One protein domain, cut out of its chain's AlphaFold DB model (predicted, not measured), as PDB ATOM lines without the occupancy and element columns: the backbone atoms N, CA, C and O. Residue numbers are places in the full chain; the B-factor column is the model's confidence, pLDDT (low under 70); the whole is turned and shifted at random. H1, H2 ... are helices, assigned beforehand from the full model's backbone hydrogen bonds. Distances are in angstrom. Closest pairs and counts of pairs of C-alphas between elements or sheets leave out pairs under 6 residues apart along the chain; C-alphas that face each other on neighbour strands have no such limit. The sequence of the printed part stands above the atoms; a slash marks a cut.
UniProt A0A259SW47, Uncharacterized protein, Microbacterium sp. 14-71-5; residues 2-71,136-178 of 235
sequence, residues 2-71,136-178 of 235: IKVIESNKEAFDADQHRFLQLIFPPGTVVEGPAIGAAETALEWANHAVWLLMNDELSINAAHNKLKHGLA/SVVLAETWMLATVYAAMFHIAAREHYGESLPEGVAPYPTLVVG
ATOM      1  N   ILE A   2      83.381  65.995  37.240       66.88
ATOM      2  CA  ILE A   2      84.829  65.877  37.545       66.88
ATOM      3  C   ILE A   2      85.320  66.951  38.534       66.88
ATOM      4  O   ILE A   2      85.769  66.606  39.616       66.88
ATOM      5  N   LYS A   3      85.070  68.239  38.259       73.62
ATOM      6  CA  LYS A   3      85.461  69.345  39.158       73.62
ATOM      7  C   LYS A   3      84.886  69.254  40.583       73.62
ATOM      8  O   LYS A   3      85.532  69.665  41.531       73.62
ATOM      9  N   VAL A   4      83.667  68.728  40.745       73.56
ATOM     10  CA  VAL A   4      83.044  68.562  42.075       73.56
ATOM     11  C   VAL A   4      83.708  67.412  42.831       73.56
ATOM     12  O   VAL A   4      83.934  67.518  44.029       73.56
ATOM     13  N   ILE A   5      84.047  66.331  42.127       72.88
ATOM     14  CA  ILE A   5      84.753  65.180  42.698       72.88
ATOM     15  C   ILE A   5      86.172  65.580  43.113       72.88
ATOM     16  O   ILE A   5      86.580  65.258  44.223       72.88
ATOM     17  N   GLU A   6      86.883  66.329  42.268       77.75
ATOM     18  CA  GLU A   6      88.214  66.871  42.572       77.75
ATOM     19  C   GLU A   6      88.178  67.784  43.802       77.75
ATOM     20  O   GLU A   6      88.914  67.543  44.751       77.75
ATOM     21  N   SER A   7      87.257  68.754  43.853       78.56
ATOM     22  CA  SER A   7      87.125  69.641  45.017       78.56
ATOM     23  C   SER A   7      86.727  68.902  46.299       78.56
ATOM     24  O   SER A   7      87.219  69.233  47.374       78.56
ATOM     25  N   ASN A   8      85.865  67.883  46.213       75.44
ATOM     26  CA  ASN A   8      85.531  67.055  47.374       75.44
ATOM     27  C   ASN A   8      86.742  66.246  47.845       75.44
ATOM     28  O   ASN A   8      86.979  66.151  49.044       75.44
ATOM     29  N   LYS A   9      87.523  65.689  46.911       78.19
ATOM     30  CA  LYS A   9      88.753  64.967  47.231       78.19
ATOM     31  C   LYS A   9      89.765  65.877  47.921       78.19
ATOM     32  O   LYS A   9      90.265  65.505  48.972       78.19
ATOM     33  N   GLU A  10      90.013  67.068  47.385       82.75
ATOM     34  CA  GLU A  10      90.897  68.060  48.008       82.75
ATOM     35  C   GLU A  10      90.439  68.415  49.430       82.75
ATOM     36  O   GLU A  10      91.261  68.487  50.340       82.75
ATOM     37  N   ALA A  11      89.130  68.582  49.646       79.50
ATOM     38  CA  ALA A  11      88.578  68.866  50.969       79.50
ATOM     39  C   ALA A  11      88.779  67.710  51.967       79.50
ATOM     40  O   ALA A  11      89.103  67.962  53.125       79.50
ATOM     41  N   PHE A  12      88.614  66.455  51.533       80.44
ATOM     42  CA  PHE A  12      88.868  65.278  52.376       80.44
ATOM     43  C   PHE A  12      90.360  65.029  52.622       80.44
ATOM     44  O   PHE A  12      90.736  64.621  53.717       80.44
ATOM     45  N   ASP A  13      91.214  65.298  51.632       79.38
ATOM     46  CA  ASP A  13      92.666  65.181  51.776       79.38
ATOM     47  C   ASP A  13      93.218  66.266  52.733       79.38
ATOM     48  O   ASP A  13      94.189  66.020  53.449       79.38
ATOM     49  N   ALA A  14      92.589  67.450  52.781       85.62
ATOM     50  CA  ALA A  14      92.966  68.554  53.669       85.62
ATOM     51  C   ALA A  14      92.521  68.362  55.132       85.62
ATOM     52  O   ALA A  14      93.186  68.866  56.037       85.62
ATOM     53  N   ASP A  15      91.417  67.649  55.372       83.88
ATOM     54  CA  ASP A  15      90.921  67.323  56.712       83.88
ATOM     55  C   ASP A  15      90.390  65.882  56.756       83.88
ATOM     56  O   ASP A  15      89.258  65.586  56.366       83.88
ATOM     57  N   GLN A  16      91.206  64.981  57.307       73.38
ATOM     58  CA  GLN A  16      90.872  63.561  57.442       73.38
ATOM     59  C   GLN A  16      89.692  63.308  58.397       73.38
ATOM     60  O   GLN A  16      89.055  62.256  58.324       73.38
ATOM     61  N   HIS A  17      89.355  64.264  59.269       82.88
ATOM     62  CA  HIS A  17      88.193  64.174  60.154       82.88
ATOM     63  C   HIS A  17      86.918  64.721  59.513       82.88
ATOM     64  O   HIS A  17      85.828  64.520  60.056       82.88
ATOM     65  N   ARG A  18      87.017  65.358  58.341       85.12
ATOM     66  CA  ARG A  18      85.873  65.952  57.648       85.12
ATOM     67  C   ARG A  18      84.783  64.933  57.372       85.12
ATOM     68  O   ARG A  18      83.611  65.228  57.562       85.12
ATOM     69  N   PHE A  19      85.150  63.716  56.972       86.44
ATOM     70  CA  PHE A  19      84.166  62.661  56.736       86.44
ATOM     71  C   PHE A  19      83.413  62.276  58.015       86.44
ATOM     72  O   PHE A  19      82.195  62.135  57.984       86.44
ATOM     73  N   LEU A  20      84.110  62.198  59.154       89.19
ATOM     74  CA  LEU A  20      83.495  61.903  60.451       89.19
ATOM     75  C   LEU A  20      82.505  62.994  60.867       89.19
ATOM     76  O   LEU A  20      81.426  62.673  61.354       89.19
ATOM     77  N   GLN A  21      82.842  64.264  60.622       89.62
ATOM     78  CA  GLN A  21      81.950  65.400  60.879       89.62
ATOM     79  C   GLN A  21      80.684  65.347  60.024       89.62
ATOM     80  O   GLN A  21      79.651  65.836  60.454       89.62
ATOM     81  N   LEU A  22      80.745  64.756  58.828       90.44
ATOM     82  CA  LEU A  22      79.572  64.627  57.966       90.44
ATOM     83  C   LEU A  22      78.636  63.518  58.432       90.44
ATOM     84  O   LEU A  22      77.441  63.615  58.192       90.44
ATOM     85  N   ILE A  23      79.152  62.459  59.053       93.12
ATOM     86  CA  ILE A  23      78.328  61.297  59.398       93.12
ATOM     87  C   ILE A  23      77.950  61.238  60.870       93.12
ATOM     88  O   ILE A  23      76.936  60.626  61.153       93.12
ATOM     89  N   PHE A  24      78.686  61.860  61.794       92.88
ATOM     90  CA  PHE A  24      78.380  61.795  63.224       92.88
ATOM     91  C   PHE A  24      77.873  63.120  63.797       92.88
ATOM     92  O   PHE A  24      78.375  64.186  63.442       92.88
ATOM     93  N   PRO A  25      76.945  63.066  64.771       86.19
ATOM     94  CA  PRO A  25      76.598  64.222  65.585       86.19
ATOM     95  C   PRO A  25      77.822  64.871  66.247       86.19
ATOM     96  O   PRO A  25      78.692  64.144  66.748       86.19
ATOM     97  N   PRO A  26      77.874  66.212  66.348       82.44
ATOM     98  CA  PRO A  26      78.893  66.895  67.137       82.44
ATOM     99  C   PRO A  26      78.968  66.344  68.568       82.44
ATOM    100  O   PRO A  26      77.944  66.116  69.210       82.44
ATOM    101  N   GLY A  27      80.186  66.114  69.065       82.25
ATOM    102  CA  GLY A  27      80.422  65.547  70.400       82.25
ATOM    103  C   GLY A  27      80.342  64.017  70.484       82.25
ATOM    104  O   GLY A  27      80.526  63.468  71.569       82.25
ATOM    105  N   THR A  28      80.109  63.316  69.369       85.56
ATOM    106  CA  THR A  28      80.197  61.849  69.333       85.56
ATOM    107  C   THR A  28      81.619  61.393  69.656       85.56
ATOM    108  O   THR A  28      82.574  61.795  68.992       85.56
ATOM    109  N   VAL A  29      81.759  60.522  70.657       86.44
ATOM    110  CA  VAL A  29      83.024  59.846  70.966       86.44
ATOM    111  C   VAL A  29      83.220  58.712  69.960       86.44
ATOM    112  O   VAL A  29      82.448  57.752  69.934       86.44
ATOM    113  N   VAL A  30      84.231  58.836  69.100       84.31
ATOM    114  CA  VAL A  30      84.510  57.872  68.027       84.31
ATOM    115  C   VAL A  30      85.434  56.773  68.549       84.31
ATOM    116  O   VAL A  30      86.646  56.811  68.362       84.31
ATOM    117  N   GLU A  31      84.847  55.786  69.220       86.69
ATOM    118  CA  GLU A  31      85.550  54.616  69.751       86.69
ATOM    119  C   GLU A  31      84.782  53.319  69.457       86.69
ATOM    120  O   GLU A  31      83.562  53.317  69.259       86.69
ATOM    121  N   GLY A  32      85.503  52.195  69.421       86.75
ATOM    122  CA  GLY A  32      84.918  50.860  69.280       86.75
ATOM    123  C   GLY A  32      83.976  50.742  68.066       86.75
ATOM    124  O   GLY A  32      84.413  50.988  66.941       86.75
ATOM    125  N   PRO A  33      82.689  50.384  68.250       87.38
ATOM    126  CA  PRO A  33      81.729  50.249  67.149       87.38
ATOM    127  C   PRO A  33      81.563  51.500  66.274       87.38
ATOM    128  O   PRO A  33      81.245  51.366  65.093       87.38
ATOM    129  N   ALA A  34      81.798  52.704  66.812       88.56
ATOM    130  CA  ALA A  34      81.715  53.941  66.034       88.56
ATOM    131  C   ALA A  34      82.821  54.026  64.969       88.56
ATOM    132  O   ALA A  34      82.561  54.489  63.861       88.56
ATOM    133  N   ILE A  35      84.023  53.513  65.260       89.31
ATOM    134  CA  ILE A  35      85.115  53.426  64.278       89.31
ATOM    135  C   ILE A  35      84.706  52.490  63.137       89.31
ATOM    136  O   ILE A  35      84.739  52.885  61.976       89.31
ATOM    137  N   GLY A  36      84.220  51.289  63.462       91.19
ATOM    138  CA  GLY A  36      83.795  50.326  62.442       91.19
ATOM    139  C   GLY A  36      82.612  50.816  61.597       91.19
ATOM    140  O   GLY A  36      82.533  50.522  60.402       91.19
ATOM    141  N   ALA A  37      81.701  51.598  62.186       93.25
ATOM    142  CA  ALA A  37      80.629  52.268  61.454       93.25
ATOM    143  C   ALA A  37      81.174  53.333  60.488       93.25
ATOM    144  O   ALA A  37      80.714  53.417  59.350       93.25
ATOM    145  N   ALA A  38      82.172  54.113  60.918       91.56
ATOM    146  CA  ALA A  38      82.822  55.120  60.087       91.56
ATOM    147  C   ALA A  38      83.547  54.501  58.889       91.56
ATOM    148  O   ALA A  38      83.359  54.944  57.760       91.56
ATOM    149  N   GLU A  39      84.330  53.448  59.130       91.94
ATOM    150  CA  GLU A  39      85.036  52.697  58.089       91.94
ATOM    151  C   GLU A  39      84.051  52.099  57.082       91.94
ATOM    152  O   GLU A  39      84.219  52.243  55.871       91.94
ATOM    153  N   THR A  40      82.963  51.501  57.575       95.00
ATOM    154  CA  THR A  40      81.910  50.949  56.714       95.00
ATOM    155  C   THR A  40      81.268  52.048  55.868       95.00
ATOM    156  O   THR A  40      81.129  51.887  54.656       95.00
ATOM    157  N   ALA A  41      80.900  53.181  56.472       94.69
ATOM    158  CA  ALA A  41      80.310  54.309  55.756       94.69
ATOM    159  C   ALA A  41      81.259  54.881  54.692       94.69
ATOM    160  O   ALA A  41      80.817  55.197  53.585       94.69
ATOM    161  N   LEU A  42      82.556  54.972  55.002       91.44
ATOM    162  CA  LEU A  42      83.579  55.440  54.073       91.44
ATOM    163  C   LEU A  42      83.707  54.504  52.868       91.44
ATOM    164  O   LEU A  42      83.722  54.973  51.732       91.44
ATOM    165  N   GLU A  43      83.722  53.189  53.085       93.56
ATOM    166  CA  GLU A  43      83.783  52.220  51.989       93.56
ATOM    167  C   GLU A  43      82.554  52.291  51.073       93.56
ATOM    168  O   GLU A  43      82.686  52.205  49.850       93.56
ATOM    169  N   TRP A  44      81.360  52.530  51.620       95.12
ATOM    170  CA  TRP A  44      80.159  52.751  50.807       95.12
ATOM    171  C   TRP A  44      80.170  54.090  50.066       95.12
ATOM    172  O   TRP A  44      79.743  54.145  48.912       95.12
ATOM    173  N   ALA A  45      80.714  55.151  50.664       91.88
ATOM    174  CA  ALA A  45      80.924  56.420  49.969       91.88
ATOM    175  C   ALA A  45      81.930  56.266  48.811       91.88
ATOM    176  O   ALA A  45      81.661  56.702  47.690       91.88
ATOM    177  N   ASN A  46      83.047  55.572  49.045       89.38
ATOM    178  CA  ASN A  46      84.037  55.240  48.018       89.38
ATOM    179  C   ASN A  46      83.430  54.379  46.904       89.38
ATOM    180  O   ASN A  46      83.706  54.599  45.724       89.38
ATOM    181  N   HIS A  47      82.565  53.428  47.261       91.25
ATOM    182  CA  HIS A  47      81.823  52.622  46.297       91.25
ATOM    183  C   HIS A  47      80.890  53.471  45.427       91.25
ATOM    184  O   HIS A  47      80.894  53.316  44.207       91.25
ATOM    185  N   ALA A  48      80.162  54.432  46.003       90.06
ATOM    186  CA  ALA A  48      79.347  55.369  45.227       90.06
ATOM    187  C   ALA A  48      80.188  56.183  44.232       90.06
ATOM    188  O   ALA A  48      79.807  56.328  43.070       90.06
ATOM    189  N   VAL A  49      81.357  56.677  44.659       86.69
ATOM    190  CA  VAL A  49      82.299  57.376  43.770       86.69
ATOM    191  C   VAL A  49      82.766  56.451  42.647       86.69
ATOM    192  O   VAL A  49      82.768  56.856  41.485       86.69
ATOM    193  N   TRP A  50      83.104  55.199  42.961       86.56
ATOM    194  CA  TRP A  50      83.486  54.210  41.956       86.56
ATOM    195  C   TRP A  50      82.366  53.961  40.940       86.56
ATOM    196  O   TRP A  50      82.635  53.998  39.745       86.56
ATOM    197  N   LEU A  51      81.110  53.796  41.370       86.12
ATOM    198  CA  LEU A  51      79.965  53.625  40.463       86.12
ATOM    199  C   LEU A  51      79.783  54.814  39.505       86.12
ATOM    200  O   LEU A  51      79.385  54.629  38.355       86.12
ATOM    201  N   LEU A  52      80.082  56.031  39.967       83.38
ATOM    202  CA  LEU A  52      79.975  57.248  39.160       83.38
ATOM    203  C   LEU A  52      81.133  57.419  38.170       83.38
ATOM    204  O   LEU A  52      80.924  57.991  37.102       83.38
ATOM    205  N   MET A  53      82.326  56.944  38.530       80.00
ATOM    206  CA  MET A  53      83.562  57.125  37.759       80.00
ATOM    207  C   MET A  53      83.930  55.922  36.889       80.00
ATOM    208  O   MET A  53      84.787  56.034  36.016       80.00
ATOM    209  N   ASN A  54      83.338  54.754  37.135       77.94
ATOM    210  CA  ASN A  54      83.684  53.538  36.421       77.94
ATOM    211  C   ASN A  54      83.069  53.516  35.014       77.94
ATOM    212  O   ASN A  54      81.885  53.230  34.827       77.94
ATOM    213  N   ASP A  55      83.918  53.729  34.014       75.44
ATOM    214  CA  ASP A  55      83.542  53.632  32.605       75.44
ATOM    215  C   ASP A  55      83.740  52.230  32.002       75.44
ATOM    216  O   ASP A  55      83.330  51.980  30.867       75.44
ATOM    217  N   GLU A  56      84.348  51.290  32.736       78.44
ATOM    218  CA  GLU A  56      84.537  49.910  32.274       78.44
ATOM    219  C   GLU A  56      83.196  49.160  32.239       78.44
ATOM    220  O   GLU A  56      82.806  48.648  31.188       78.44
ATOM    221  N   LEU A  57      82.457  49.172  33.354       82.12
ATOM    222  CA  LEU A  57      81.061  48.731  33.451       82.12
ATOM    223  C   LEU A  57      80.189  49.967  33.690       82.12
ATOM    224  O   LEU A  57      79.815  50.272  34.819       82.12
ATOM    225  N   SER A  58      79.901  50.713  32.621       80.31
ATOM    226  CA  SER A  58      79.201  51.997  32.738       80.31
ATOM    227  C   SER A  58      77.727  51.810  33.118       80.31
ATOM    228  O   SER A  58      76.849  51.685  32.257       80.31
ATOM    229  N   ILE A  59      77.444  51.811  34.422       82.12
ATOM    230  CA  ILE A  59      76.081  51.792  34.977       82.12
ATOM    231  C   ILE A  59      75.345  53.090  34.619       82.12
ATOM    232  O   ILE A  59      74.149  53.070  34.342       82.12
ATOM    233  N   ASN A  60      76.065  54.209  34.508       82.19
ATOM    234  CA  ASN A  60      75.509  55.481  34.040       82.19
ATOM    235  C   ASN A  60      74.960  55.387  32.608       82.19
ATOM    236  O   ASN A  60      73.891  55.929  32.312       82.19
ATOM    237  N   ALA A  61      75.654  54.674  31.715       82.94
ATOM    238  CA  ALA A  61      75.129  54.399  30.383       82.94
ATOM    239  C   ALA A  61      73.851  53.552  30.464       82.94
ATOM    240  O   ALA A  61      72.862  53.915  29.828       82.94
ATOM    241  N   ALA A  62      73.832  52.498  31.290       83.94
ATOM    242  CA  ALA A  62      72.636  51.681  31.514       83.94
ATOM    243  C   ALA A  62      71.451  52.533  32.001       83.94
ATOM    244  O   ALA A  62      70.376  52.499  31.405       83.94
ATOM    245  N   HIS A  63      71.668  53.356  33.030       82.81
ATOM    246  CA  HIS A  63      70.652  54.234  33.606       82.81
ATOM    247  C   HIS A  63      70.067  55.190  32.564       82.81
ATOM    248  O   HIS A  63      68.849  55.271  32.412       82.81
ATOM    249  N   ASN A  64      70.919  55.869  31.790       82.25
ATOM    250  CA  ASN A  64      70.465  56.772  30.732       82.25
ATOM    251  C   ASN A  64      69.652  56.032  29.660       82.25
ATOM    252  O   ASN A  64      68.634  56.542  29.196       82.25
ATOM    253  N   LYS A  65      70.066  54.823  29.269       83.19
ATOM    254  CA  LYS A  65      69.361  54.017  28.259       83.19
ATOM    255  C   LYS A  65      67.996  53.545  28.754       83.19
ATOM    256  O   LYS A  65      67.014  53.705  28.033       83.19
ATOM    257  N   LEU A  66      67.926  53.053  29.992       82.19
ATOM    258  CA  LEU A  66      66.677  52.654  30.645       82.19
ATOM    259  C   LEU A  66      65.721  53.841  30.790       82.19
ATOM    260  O   LEU A  66      64.573  53.757  30.364       82.19
ATOM    261  N   LYS A  67      66.212  54.968  31.319       81.62
ATOM    262  CA  LYS A  67      65.431  56.198  31.500       81.62
ATOM    263  C   LYS A  67      64.822  56.697  30.189       81.62
ATOM    264  O   LYS A  67      63.701  57.191  30.183       81.62
ATOM    265  N   HIS A  68      65.565  56.599  29.090       76.19
ATOM    266  CA  HIS A  68      65.124  57.070  27.778       76.19
ATOM    267  C   HIS A  68      64.438  55.989  26.926       76.19
ATOM    268  O   HIS A  68      64.081  56.276  25.786       76.19
ATOM    269  N   GLY A  69      64.244  54.771  27.448       61.00
ATOM    270  CA  GLY A  69      63.539  53.682  26.760       61.00
ATOM    271  C   GLY A  69      64.204  53.201  25.465       61.00
ATOM    272  O   GLY A  69      63.535  52.632  24.607       61.00
ATOM    273  N   LEU A  70      65.506  53.448  25.284       62.62
ATOM    274  CA  LEU A  70      66.219  53.215  24.024       62.62
ATOM    275  C   LEU A  70      67.401  52.263  24.226       62.62
ATOM    276  O   LEU A  70      68.292  52.533  25.028       62.62
ATOM    277  N   ALA A  71      67.455  51.204  23.409       60.59
ATOM    278  CA  ALA A  71      68.580  50.268  23.276       60.59
ATOM    279  C   ALA A  71      68.982  49.524  24.565       60.59
ATOM    280  O   ALA A  71      70.172  49.347  24.825       60.59
ATOM    281  N   SER A 136      68.648  41.265  45.023       90.62
ATOM    282  CA  SER A 136      69.028  41.274  46.437       90.62
ATOM    283  C   SER A 136      70.268  42.134  46.662       90.62
ATOM    284  O   SER A 136      70.314  42.914  47.612       90.62
ATOM    285  N   VAL A 137      71.245  42.038  45.754       91.38
ATOM    286  CA  VAL A 137      72.458  42.865  45.776       91.38
ATOM    287  C   VAL A 137      72.103  44.333  45.550       91.38
ATOM    288  O   VAL A 137      72.479  45.170  46.363       91.38
ATOM    289  N   VAL A 138      71.292  44.646  44.533       90.19
ATOM    290  CA  VAL A 138      70.862  46.025  44.238       90.19
ATOM    291  C   VAL A 138      70.140  46.658  45.432       90.19
ATOM    292  O   VAL A 138      70.416  47.808  45.778       90.19
ATOM    293  N   LEU A 139      69.232  45.928  46.089       93.81
ATOM    294  CA  LEU A 139      68.531  46.415  47.281       93.81
ATOM    295  C   LEU A 139      69.490  46.639  48.455       93.81
ATOM    296  O   LEU A 139      69.393  47.667  49.126       93.81
ATOM    297  N   ALA A 140      70.427  45.715  48.680       94.12
ATOM    298  CA  ALA A 140      71.427  45.845  49.733       94.12
ATOM    299  C   ALA A 140      72.352  47.049  49.492       94.12
ATOM    300  O   ALA A 140      72.518  47.868  50.392       94.12
ATOM    301  N   GLU A 141      72.893  47.205  48.280       94.12
ATOM    302  CA  GLU A 141      73.702  48.368  47.899       94.12
ATOM    303  C   GLU A 141      72.927  49.675  48.103       94.12
ATOM    304  O   GLU A 141      73.426  50.607  48.732       94.12
ATOM    305  N   THR A 142      71.679  49.727  47.628       94.19
ATOM    306  CA  THR A 142      70.822  50.914  47.750       94.19
ATOM    307  C   THR A 142      70.591  51.289  49.210       94.19
ATOM    308  O   THR A 142      70.703  52.459  49.566       94.19
ATOM    309  N   TRP A 143      70.292  50.313  50.069       95.38
ATOM    310  CA  TRP A 143      70.062  50.556  51.490       95.38
ATOM    311  C   TRP A 143      71.323  51.043  52.212       95.38
ATOM    312  O   TRP A 143      71.257  51.997  52.991       95.38
ATOM    313  N   MET A 144      72.479  50.441  51.917       96.38
ATOM    314  CA  MET A 144      73.756  50.842  52.512       96.38
ATOM    315  C   MET A 144      74.133  52.272  52.118       96.38
ATOM    316  O   MET A 144      74.457  53.086  52.983       96.38
ATOM    317  N   LEU A 145      74.005  52.614  50.833       95.50
ATOM    318  CA  LEU A 145      74.233  53.974  50.343       95.50
ATOM    319  C   LEU A 145      73.247  54.970  50.964       95.50
ATOM    320  O   LEU A 145      73.661  56.006  51.481       95.50
ATOM    321  N   ALA A 146      71.951  54.649  50.962       95.75
ATOM    322  CA  ALA A 146      70.919  55.508  51.533       95.75
ATOM    323  C   ALA A 146      71.144  55.776  53.027       95.75
ATOM    324  O   ALA A 146      70.910  56.892  53.477       95.75
ATOM    325  N   THR A 147      71.643  54.794  53.779       96.06
ATOM    326  CA  THR A 147      71.967  54.947  55.206       96.06
ATOM    327  C   THR A 147      73.075  55.978  55.424       96.06
ATOM    328  O   THR A 147      72.939  56.847  56.285       96.06
ATOM    329  N   VAL A 148      74.138  55.941  54.611       95.69
ATOM    330  CA  VAL A 148      75.222  56.937  54.670       95.69
ATOM    331  C   VAL A 148      74.693  58.327  54.314       95.69
ATOM    332  O   VAL A 148      74.904  59.275  55.068       95.69
ATOM    333  N   TYR A 149      73.934  58.454  53.222       94.62
ATOM    334  CA  TYR A 149      73.338  59.736  52.831       94.62
ATOM    335  C   TYR A 149      72.358  60.278  53.876       94.62
ATOM    336  O   TYR A 149      72.349  61.479  54.131       94.62
ATOM    337  N   ALA A 150      71.554  59.420  54.505       95.50
ATOM    338  CA  ALA A 150      70.631  59.821  55.559       95.50
ATOM    339  C   ALA A 150      71.376  60.394  56.773       95.50
ATOM    340  O   ALA A 150      70.948  61.414  57.309       95.50
ATOM    341  N   ALA A 151      72.510  59.799  57.162       96.12
ATOM    342  CA  ALA A 151      73.358  60.353  58.213       96.12
ATOM    343  C   ALA A 151      73.886  61.735  57.806       96.12
ATOM    344  O   ALA A 151      73.669  62.703  58.531       96.12
ATOM    345  N   MET A 152      74.453  61.854  56.601       94.94
ATOM    346  CA  MET A 152      74.982  63.122  56.084       94.94
ATOM    347  C   MET A 152      73.936  64.237  56.036       94.94
ATOM    348  O   MET A 152      74.194  65.353  56.484       94.94
ATOM    349  N   PHE A 153      72.739  63.946  55.528       94.69
ATOM    350  CA  PHE A 153      71.662  64.930  55.475       94.69
ATOM    351  C   PHE A 153      71.124  65.285  56.858       94.69
ATOM    352  O   PHE A 153      70.784  66.443  57.086       94.69
ATOM    353  N   HIS A 154      71.077  64.330  57.788       95.12
ATOM    354  CA  HIS A 154      70.682  64.615  59.162       95.12
ATOM    355  C   HIS A 154      71.687  65.548  59.851       95.12
ATOM    356  O   HIS A 154      71.277  66.512  60.498       95.12
ATOM    357  N   ILE A 155      72.994  65.313  59.687       94.62
ATOM    358  CA  ILE A 155      74.018  66.201  60.254       94.62
ATOM    359  C   ILE A 155      73.964  67.585  59.612       94.62
ATOM    360  O   ILE A 155      73.906  68.577  60.332       94.62
ATOM    361  N   ALA A 156      73.855  67.664  58.285       92.88
ATOM    362  CA  ALA A 156      73.697  68.940  57.591       92.88
ATOM    363  C   ALA A 156      72.442  69.708  58.054       92.88
ATOM    364  O   ALA A 156      72.478  70.928  58.215       92.88
ATOM    365  N   ALA A 157      71.330  69.009  58.313       93.44
ATOM    366  CA  ALA A 157      70.123  69.623  58.860       93.44
ATOM    367  C   ALA A 157      70.356  70.178  60.273       93.44
ATOM    368  O   ALA A 157      69.916  71.288  60.563       93.44
ATOM    369  N   ARG A 158      71.081  69.454  61.136       92.75
ATOM    370  CA  ARG A 158      71.447  69.941  62.477       92.75
ATOM    371  C   ARG A 158      72.390  71.134  62.430       92.75
ATOM    372  O   ARG A 158      72.209  72.067  63.201       92.75
ATOM    373  N   GLU A 159      73.362  71.146  61.526       90.69
ATOM    374  CA  GLU A 159      74.241  72.307  61.342       90.69
ATOM    375  C   GLU A 159      73.458  73.544  60.886       90.69
ATOM    376  O   GLU A 159      73.762  74.662  61.300       90.69
ATOM    377  N   HIS A 160      72.430  73.350  60.058       92.25
ATOM    378  CA  HIS A 160      71.628  74.444  59.524       92.25
ATOM    379  C   HIS A 160      70.561  74.962  60.502       92.25
ATOM    380  O   HIS A 160      70.382  76.173  60.627       92.25
ATOM    381  N   TYR A 161      69.843  74.066  61.187       92.50
ATOM    382  CA  TYR A 161      68.707  74.405  62.057       92.50
ATOM    383  C   TYR A 161      69.039  74.383  63.560       92.50
ATOM    384  O   TYR A 161      68.232  74.831  64.374       92.50
ATOM    385  N   GLY A 162      70.213  73.884  63.946       88.94
ATOM    386  CA  GLY A 162      70.591  73.637  65.336       88.94
ATOM    387  C   GLY A 162      69.991  72.344  65.900       88.94
ATOM    388  O   GLY A 162      69.565  71.448  65.174       88.94
ATOM    389  N   GLU A 163      69.950  72.244  67.230       85.56
ATOM    390  CA  GLU A 163      69.452  71.051  67.940       85.56
ATOM    391  C   GLU A 163      67.939  70.827  67.774       85.56
ATOM    392  O   GLU A 163      67.459  69.697  67.852       85.56
ATOM    393  N   SER A 164      67.176  71.897  67.534       89.56
ATOM    394  CA  SER A 164      65.722  71.835  67.370       89.56
ATOM    395  C   SER A 164      65.353  71.663  65.898       89.56
ATOM    396  O   SER A 164      64.990  72.625  65.219       89.56
ATOM    397  N   LEU A 165      65.440  70.426  65.411       91.75
ATOM    398  CA  LEU A 165      65.106  70.096  64.028       91.75
ATOM    399  C   LEU A 165      63.616  70.350  63.710       91.75
ATOM    400  O   LEU A 165      62.755  70.030  64.534       91.75
ATOM    401  N   PRO A 166      63.290  70.888  62.518       92.56
ATOM    402  CA  PRO A 166      61.911  71.033  62.058       92.56
ATOM    403  C   PRO A 166      61.160  69.701  61.955       92.56
ATOM    404  O   PRO A 166      61.751  68.637  61.750       92.56
ATOM    405  N   GLU A 167      59.829  69.774  62.006       92.25
ATOM    406  CA  GLU A 167      58.964  68.632  61.708       92.25
ATOM    407  C   GLU A 167      59.216  68.122  60.278       92.25
ATOM    408  O   GLU A 167      59.346  68.901  59.333       92.25
ATOM    409  N   GLY A 168      59.312  66.801  60.121       89.56
ATOM    410  CA  GLY A 168      59.591  66.150  58.838       89.56
ATOM    411  C   GLY A 168      61.069  65.844  58.570       89.56
ATOM    412  O   GLY A 168      61.358  65.107  57.627       89.56
ATOM    413  N   VAL A 169      62.006  66.320  59.399       91.50
ATOM    414  CA  VAL A 169      63.394  65.835  59.344       91.50
ATOM    415  C   VAL A 169      63.446  64.405  59.880       91.50
ATOM    416  O   VAL A 169      63.031  64.129  61.006       91.50
ATOM    417  N   ALA A 170      63.951  63.481  59.063       91.06
ATOM    418  CA  ALA A 170      64.088  62.084  59.455       91.06
ATOM    419  C   ALA A 170      65.059  61.929  60.645       91.06
ATOM    420  O   ALA A 170      66.049  62.668  60.729       91.06
ATOM    421  N   PRO A 171      64.820  60.964  61.552       91.75
ATOM    422  CA  PRO A 171      65.744  60.682  62.643       91.75
ATOM    423  C   PRO A 171      67.107  60.234  62.107       91.75
ATOM    424  O   PRO A 171      67.216  59.700  61.001       91.75
ATOM    425  N   TYR A 172      68.144  60.432  62.919       93.56
ATOM    426  CA  TYR A 172      69.483  59.949  62.602       93.56
ATOM    427  C   TYR A 172      69.463  58.417  62.432       93.56
ATOM    428  O   TYR A 172      68.903  57.724  63.291       93.56
ATOM    429  N   PRO A 173      70.030  57.866  61.344       94.94
ATOM    430  CA  PRO A 173      69.936  56.441  61.070       94.94
ATOM    431  C   PRO A 173      70.875  55.625  61.962       94.94
ATOM    432  O   PRO A 173      71.906  56.098  62.438       94.94
ATOM    433  N   THR A 174      70.570  54.341  62.133       93.25
ATOM    434  CA  THR A 174      71.539  53.398  62.697       93.25
ATOM    435  C   THR A 174      72.602  53.082  61.649       93.25
ATOM    436  O   THR A 174      72.302  52.466  60.628       93.25
ATOM    437  N   LEU A 175      73.847  53.492  61.905       93.38
ATOM    438  CA  LEU A 175      74.966  53.143  61.035       93.38
ATOM    439  C   LEU A 175      75.330  51.663  61.176       93.38
ATOM    440  O   LEU A 175      75.343  51.095  62.268       93.38
ATOM    441  N   VAL A 176      75.640  51.050  60.041       93.50
ATOM    442  CA  VAL A 176      75.974  49.631  59.930       93.50
ATOM    443  C   VAL A 176      77.471  49.431  60.135       93.50
ATOM    444  O   VAL A 176      78.276  50.220  59.649       93.50
ATOM    445  N   VAL A 177      77.842  48.341  60.806       94.31
ATOM    446  CA  VAL A 177      79.236  47.973  61.083       94.31
ATOM    447  C   VAL A 177      79.613  46.709  60.308       94.31
ATOM    448  O   VAL A 177      78.871  45.729  60.313       94.31
ATOM    449  N   GLY A 178      80.774  46.716  59.649       91.06
ATOM    450  CA  GLY A 178      81.427  45.531  59.075       91.06
ATOM    451  C   GLY A 178      80.815  44.996  57.775       91.06
ATOM    452  O   GLY A 178      81.332  44.046  57.184       91.06
TER     453      GLY A 178
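This is residues 2 to 71 and 136 to 178 of the 235 residues of an uncharacterized protein of Microbacterium sp. 14-71-5 (UniProt A0A259SW47). Two long helices, H3 and H5, cross as an X, and H2 packs across H5. H1 and H4 turn off H2 and H3. The printed part, 113 residues with five named helices, is all helix, only just loose, close to compact: radius of gyration of the C-alphas 16.3 A, spans 50 by 34 by 29 A.

H1, residues 2 to 14, and H2, residues 18 to 23, only just touch, only at the corner, with 3 C-alpha pairs within 8 A, as do H3, residues 33 to 53, and H4, residues 59 to 67. H5, residues 136 to 161, touches H2, closest at C-alphas 152 and 23, 5.1 A, and H3, closest at C-alphas 148 and 41, 5.8 A. In each helix every O i to N i+4 pair is within hydrogen-bond range.

Find C-alpha 2 at (84.829, 65.877, 37.545), opening H1; H5 runs 36.6 A to C-alpha 161 at (68.707, 74.405, 62.057).

Residues 72 to 135 are cut out, with C-alphas 71 and 136 24.9 A apart; pLDDT is under 70 at residues 2 and 69 to 71.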